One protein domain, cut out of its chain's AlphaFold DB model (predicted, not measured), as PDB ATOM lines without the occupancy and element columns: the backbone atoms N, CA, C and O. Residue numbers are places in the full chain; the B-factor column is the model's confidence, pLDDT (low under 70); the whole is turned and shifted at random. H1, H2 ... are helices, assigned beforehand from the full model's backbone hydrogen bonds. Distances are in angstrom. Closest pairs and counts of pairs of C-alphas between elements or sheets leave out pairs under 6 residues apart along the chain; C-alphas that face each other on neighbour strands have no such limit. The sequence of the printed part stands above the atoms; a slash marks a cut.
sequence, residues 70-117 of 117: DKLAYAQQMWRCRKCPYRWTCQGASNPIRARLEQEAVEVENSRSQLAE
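What this domain is: This is residues 70 to 117 of the 117 residues of an uncharacterized protein of Candidatus Poseidoniales archaeon (UniProt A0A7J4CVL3). One long helix, H2, runs out from a small head of loops that holds the one-turn helix H1. The far part of H2 and the tail after it, residues 108 to 117, stick out free and make much of the length. The printed part has 48 residues with two named helices, H1 then H2, and no named strand; under half of the residues are in named elements, and the class is all helix. It is loose, with a radius of gyration of the C-alphas of 12.8 A, and spans 42 by 16 by 12 A.

Where its parts are: The printed part begins at Asp 70, C-alpha at (4.483, 3.634, -15.356). H1 is residues 78 to 81, 5.3 A from first to last C-alpha. H2 is residues 96 to 114, 26.8 A long, from C-alpha 96 at (8.282, -3.505, -8.742) to C-alpha 114 at (13.013, 4.399, -33.940).

How they stand to each other: H1 and H2 are close but not clearly touching; their closest C-alphas, those of Met 78 and Pro 96, are 7.0 A apart. In H2 every O i to N i+4 pair is within hydrogen-bond range; H1 is too short for such a pair.

The domain as a whole: The C-alphas farthest apart, those of Lys 83 and Glu 117, are 41.9 A apart. The printed part has no cut. The link from H1 to H2, 14 residues, is long. Residues 116 to 117 are under pLDDT 70.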
ATOM      1  N   ASP A  70       3.672   4.803 -15.006       89.75
ATOM      2  CA  ASP A  70       4.483   3.634 -15.356       89.75
ATOM      3  C   ASP A  70       5.718   3.999 -16.200       89.75
ATOM      4  O   ASP A  70       6.623   3.191 -16.367       89.75
ATOM      5  N   LYS A  71       5.823   5.259 -16.648       88.94
ATOM      6  CA  LYS A  71       7.055   5.824 -17.229       88.94
ATOM      7  C   LYS A  71       8.093   6.227 -16.182       88.94
ATOM      8  O   LYS A  71       9.227   6.562 -16.526       88.94
ATOM      9  N   LEU A  72       7.712   6.298 -14.907       90.31
ATOM     10  CA  LEU A  72       8.635   6.619 -13.825       90.31
ATOM     11  C   LEU A  72       9.370   5.368 -13.363       90.31
ATOM     12  O   LEU A  72       8.813   4.278 -13.326       90.31
ATOM     13  N   ALA A  73      10.607   5.548 -12.903       89.31
ATOM     14  CA  ALA A  73      11.369   4.454 -12.321       89.31
ATOM     15  C   ALA A  73      10.638   3.842 -11.113       89.31
ATOM     16  O   ALA A  73      10.333   4.528 -10.129       89.31
ATOM     17  N   TYR A  74      10.415   2.529 -11.162       91.31
ATOM     18  CA  TYR A  74       9.824   1.788 -10.055       91.31
ATOM     19  C   TYR A  74      10.730   1.753  -8.817       91.31
ATOM     20  O   TYR A  74      11.959   1.867  -8.870       91.31
ATOM     21  N   ALA A  75      10.108   1.565  -7.652       89.56
ATOM     22  CA  ALA A  75      10.834   1.483  -6.394       89.56
ATOM     23  C   ALA A  75      11.718   0.228  -6.326       89.56
ATOM     24  O   ALA A  75      11.263  -0.883  -6.559       89.56
ATOM     25  N   GLN A  76      12.956   0.380  -5.853       86.75
ATOM     26  CA  GLN A  76      13.880  -0.748  -5.640       86.75
ATOM     27  C   GLN A  76      13.395  -1.753  -4.578       86.75
ATOM     28  O   GLN A  76      13.894  -2.870  -4.503       86.75
ATOM     29  N   GLN A  77      12.481  -1.341  -3.694       87.94
ATOM     30  CA  GLN A  77      12.076  -2.111  -2.518       87.94
ATOM     31  C   GLN A  77      10.572  -1.985  -2.263       87.94
ATOM     32  O   GLN A  77      10.032  -0.876  -2.237       87.94
ATOM     33  N   MET A  78       9.917  -3.110  -1.966       88.19
ATOM     34  CA  MET A  78       8.460  -3.200  -1.787       88.19
ATOM     35  C   MET A  78       7.911  -2.291  -0.678       88.19
ATOM     36  O   MET A  78       6.807  -1.754  -0.774       88.19
ATOM     37  N   TRP A  79       8.675  -2.095   0.401       88.38
ATOM     38  CA  TRP A  79       8.233  -1.270   1.526       88.38
ATOM     39  C   TRP A  79       8.010   0.197   1.123       88.38
ATOM     40  O   TRP A  79       7.132   0.849   1.687       88.38
ATOM     41  N   ARG A  80       8.734   0.704   0.112       87.62
ATOM     42  CA  ARG A  80       8.541   2.064  -0.416       87.62
ATOM     43  C   ARG A  80       7.199   2.199  -1.137       87.62
ATOM     44  O   ARG A  80       6.543   3.229  -1.004       87.62
ATOM     45  N   CYS A  81       6.727   1.136  -1.794       89.38
ATOM     46  CA  CYS A  81       5.412   1.105  -2.439       89.38
ATOM     47  C   CYS A  81       4.254   1.215  -1.436       89.38
ATOM     48  O   CYS A  81       3.152   1.590  -1.824       89.38
ATOM     49  N   ARG A  82       4.449   0.888  -0.148       86.19
ATOM     50  CA  ARG A  82       3.374   0.948   0.868       86.19
ATOM     51  C   ARG A  82       2.917   2.369   1.182       86.19
ATOM     52  O   ARG A  82       1.757   2.561   1.514       86.19
ATOM     53  N   LYS A  83       3.822   3.341   1.068       86.12
ATOM     54  CA  LYS A  83       3.548   4.764   1.319       86.12
ATOM     55  C   LYS A  83       3.492   5.591   0.030       86.12
ATOM     56  O   LYS A  83       3.420   6.813   0.097       86.12
ATOM     57  N   CYS A  84       3.570   4.943  -1.132       88.44
ATOM     58  CA  CYS A  84       3.534   5.628  -2.418       88.44
ATOM     59  C   CYS A  84       2.097   6.078  -2.732       88.44
ATOM     60  O   CYS A  84       1.196   5.235  -2.703       88.44
ATOM     61  N   PRO A  85       1.865   7.355  -3.082       88.06
ATOM     62  CA  PRO A  85       0.528   7.842  -3.424       88.06
ATOM     63  C   PRO A  85      -0.036   7.190  -4.694       88.06
ATOM     64  O   PRO A  85      -1.245   7.049  -4.823       88.06
ATOM     65  N   TYR A  86       0.827   6.719  -5.599       89.44
ATOM     66  CA  TYR A  86       0.420   6.077  -6.852       89.44
ATOM     67  C   TYR A  86       0.234   4.560  -6.746       89.44
ATOM     68  O   TYR A  86       0.028   3.894  -7.753       89.44
ATOM     69  N   ARG A  87       0.309   3.981  -5.540       89.94
ATOM     70  CA  ARG A  87       0.239   2.524  -5.324       89.94
ATOM     71  C   ARG A  87      -0.975   1.867  -5.993       89.94
ATOM     72  O   ARG A  87      -0.884   0.722  -6.402       89.94
ATOM     73  N   TRP A  88      -2.105   2.558  -6.074       88.00
ATOM     74  CA  TRP A  88      -3.352   1.980  -6.582       88.00
ATOM     75  C   TRP A  88      -3.439   1.928  -8.108       88.00
ATOM     76  O   TRP A  88      -4.218   1.144  -8.636       88.00
ATOM     77  N   THR A  89      -2.648   2.744  -8.804       88.19
ATOM     78  CA  THR A  89      -2.668   2.872 -10.269       88.19
ATOM     79  C   THR A  89      -1.343   2.483 -10.923       88.19
ATOM     80  O   THR A  89      -1.239   2.517 -12.139       88.19
ATOM     81  N   CYS A  90      -0.332   2.128 -10.131       89.44
ATOM     82  CA  CYS A  90       1.009   1.777 -10.588       89.44
ATOM     83  C   CYS A  90       1.154   0.262 -10.774       89.44
ATOM     84  O   CYS A  90       0.904  -0.504  -9.837       89.44
ATOM     85  N   GLN A  91       1.653  -0.176 -11.933       89.75
ATOM     86  CA  GLN A  91       1.841  -1.602 -12.239       89.75
ATOM     87  C   GLN A  91       2.871  -2.276 -11.316       89.75
ATOM     88  O   GLN A  91       2.734  -3.442 -10.946       89.75
ATOM     89  N   GLY A  92       3.859  -1.519 -10.831       89.06
ATOM     90  CA  GLY A  92       4.877  -1.995  -9.891       89.06
ATOM     91  C   GLY A  92       4.425  -2.114  -8.429       89.06
ATOM     92  O   GLY A  92       5.246  -2.412  -7.558       89.06
ATOM     93  N   ALA A  93       3.150  -1.872  -8.110       89.12
ATOM     94  CA  ALA A  93       2.671  -1.857  -6.726       89.12
ATOM     95  C   ALA A  93       2.751  -3.218  -6.014       89.12
ATOM     96  O   ALA A  93       2.979  -3.260  -4.800       89.12
ATOM     97  N   SER A  94       2.555  -4.312  -6.756       86.38
ATOM     98  CA  SER A  94       2.589  -5.693  -6.256       86.38
ATOM     99  C   SER A  94       3.944  -6.368  -6.469       86.38
ATOM    100  O   SER A  94       4.333  -7.208  -5.659       86.38
ATOM    101  N   ASN A  95       4.671  -5.996  -7.528       89.88
ATOM    102  CA  ASN A  95       6.010  -6.494  -7.831       89.88
ATOM    103  C   ASN A  95       6.812  -5.470  -8.666       89.88
ATOM    104  O   ASN A  95       6.787  -5.527  -9.896       89.88
ATOM    105  N   PRO A  96       7.559  -4.550  -8.026       89.44
ATOM    106  CA  PRO A  96       8.282  -3.505  -8.742       89.44
ATOM    107  C   PRO A  96       9.492  -4.038  -9.518       89.44
ATOM    108  O   PRO A  96       9.926  -3.397 -10.467       89.44
ATOM    109  N   ILE A  97      10.037  -5.204  -9.142       89.25
ATOM    110  CA  ILE A  97      11.152  -5.831  -9.867       89.25
ATOM    111  C   ILE A  97      10.659  -6.312 -11.230       89.25
ATOM    112  O   ILE A  97      11.280  -6.017 -12.245       89.25
ATOM    113  N   ARG A  98       9.524  -7.020 -11.247       90.75
ATOM    114  CA  ARG A  98       8.912  -7.497 -12.488       90.75
ATOM    115  C   ARG A  98       8.497  -6.334 -13.390       90.75
ATOM    116  O   ARG A  98       8.879  -6.333 -14.552       90.75
ATOM    117  N   ALA A  99       7.792  -5.344 -12.843       91.06
ATOM    118  CA  ALA A  99       7.348  -4.182 -13.614       91.06
ATOM    119  C   ALA A  99       8.526  -3.415 -14.244       91.06
ATOM    120  O   ALA A  99       8.435  -2.967 -15.380       91.06
ATOM    121  N   ARG A 100       9.672  -3.331 -13.551       91.25
ATOM    122  CA  ARG A 100      10.887  -2.729 -14.116       91.25
ATOM    123  C   ARG A 100      11.421  -3.499 -15.324       91.25
ATOM    124  O   ARG A 100      11.769  -2.873 -16.313       91.25
ATOM    125  N   LEU A 101      11.479  -4.829 -15.252       91.25
ATOM    126  CA  LEU A 101      11.923  -5.650 -16.386       91.25
ATOM    127  C   LEU A 101      10.989  -5.490 -17.593       91.25
ATOM    128  O   LEU A 101      11.454  -5.422 -18.727       91.25
ATOM    129  N   GLU A 102       9.679  -5.408 -17.347       91.44
ATOM    130  CA  GLU A 102       8.676  -5.163 -18.389       91.44
ATOM    131  C   GLU A 102       8.860  -3.769 -19.018       91.44
ATOM    132  O   GLU A 102       8.870  -3.647 -20.241       91.44
ATOM    133  N   GLN A 103       9.106  -2.735 -18.207       90.50
ATOM    134  CA  GLN A 103       9.404  -1.385 -18.692       90.50
ATOM    135  C   GLN A 103      10.693  -1.336 -19.527       90.50
ATOM    136  O   GLN A 103      10.688  -0.787 -20.626       90.50
ATOM    137  N   GLU A 104      11.784  -1.935 -19.039       91.06
ATOM    138  CA  GLU A 104      13.065  -2.008 -19.756       91.06
ATOM    139  C   GLU A 104      12.902  -2.705 -21.118       91.06
ATOM    140  O   GLU A 104      13.443  -2.241 -22.123       91.06
ATOM    141  N   ALA A 105      12.113  -3.784 -21.183       92.12
ATOM    142  CA  ALA A 105      11.823  -4.480 -22.435       92.12
ATOM    143  C   ALA A 105      11.092  -3.578 -23.448       92.12
ATOM    144  O   ALA A 105      11.495  -3.514 -24.611       92.12
ATOM    145  N   VAL A 106      10.072  -2.839 -22.999       89.88
ATOM    146  CA  VAL A 106       9.312  -1.895 -23.837       89.88
ATOM    147  C   VAL A 106      10.193  -0.736 -24.316       89.88
ATOM    148  O   VAL A 106      10.118  -0.331 -25.476       89.88
ATOM    149  N   GLU A 107      11.056  -0.193 -23.456       87.69
ATOM    150  CA  GLU A 107      11.980   0.889 -23.821       87.69
ATOM    151  C   GLU A 107      12.995   0.447 -24.886       87.69
ATOM    152  O   GLU A 107      13.262   1.190 -25.837       87.69
ATOM    153  N   VAL A 108      13.518  -0.778 -24.778       91.19
ATOM    154  CA  VAL A 108      14.413  -1.368 -25.785       91.19
ATOM    155  C   VAL A 108      13.687  -1.570 -27.116       91.19
ATOM    156  O   VAL A 108      14.242  -1.246 -28.166       91.19
ATOM    157  N   GLU A 109      12.455  -2.076 -27.100       91.94
ATOM    158  CA  GLU A 109      11.654  -2.282 -28.312       91.94
ATOM    159  C   GLU A 109      11.331  -0.961 -29.030       91.94
ATOM    160  O   GLU A 109      11.542  -0.839 -30.242       91.94
ATOM    161  N   ASN A 110      10.923   0.063 -28.278       87.38
ATOM    162  CA  ASN A 110      10.687   1.405 -28.811       87.38
ATOM    163  C   ASN A 110      11.961   2.012 -29.416       87.38
ATOM    164  O   ASN A 110      11.920   2.577 -30.509       87.38
ATOM    165  N   SER A 111      13.103   1.853 -28.741       86.88
ATOM    166  CA  SER A 111      14.394   2.361 -29.227       86.88
ATOM    167  C   SER A 111      14.835   1.669 -30.520       86.88
ATOM    168  O   SER A 111      15.377   2.314 -31.412       86.88
ATOM    169  N   ARG A 112      14.586   0.358 -30.653       86.38
ATOM    170  CA  ARG A 112      14.879  -0.395 -31.884       86.38
ATOM    171  C   ARG A 112      14.006   0.050 -33.052       86.38
ATOM    172  O   ARG A 112      14.510   0.153 -34.163       86.38
ATOM    173  N   SER A 113      12.727   0.312 -32.796       84.44
ATOM    174  CA  SER A 113      11.776   0.739 -33.828       84.44
ATOM    175  C   SER A 113      12.126   2.125 -34.386       84.44
ATOM    176  O   SER A 113      12.100   2.312 -35.593       84.44
ATOM    177  N   GLN A 114      12.572   3.053 -33.534       77.56
ATOM    178  CA  GLN A 114      13.013   4.399 -33.940       77.56
ATOM    179  C   GLN A 114      14.311   4.428 -34.764       77.56
ATOM    180  O   GLN A 114      14.596   5.431 -35.404       77.56
ATOM    181  N   LEU A 115      15.124   3.368 -34.717       74.94
ATOM    182  CA  LEU A 115      16.352   3.242 -35.516       74.94
ATOM    183  C   LEU A 115      16.109   2.575 -36.878       74.94
ATOM    184  O   LEU A 115      17.013   2.545 -37.710       74.94
ATOM    185  N   ALA A 116      14.935   1.968 -37.062       68.56
ATOM    186  CA  ALA A 116      14.539   1.308 -38.302       68.56
ATOM    187  C   ALA A 116      13.777   2.247 -39.261       68.56
ATOM    188  O   ALA A 116      13.555   1.866 -40.410       68.56
ATOM    189  N   GLU A 117      13.397   3.438 -38.789       53.88
ATOM    190  CA  GLU A 117      12.820   4.558 -39.552       53.88
ATOM    191  C   GLU A 117      13.901   5.581 -39.933       53.88
ATOM    192  O   GLU A 117      13.806   6.132 -41.055       53.88
TER     193      GLU A 117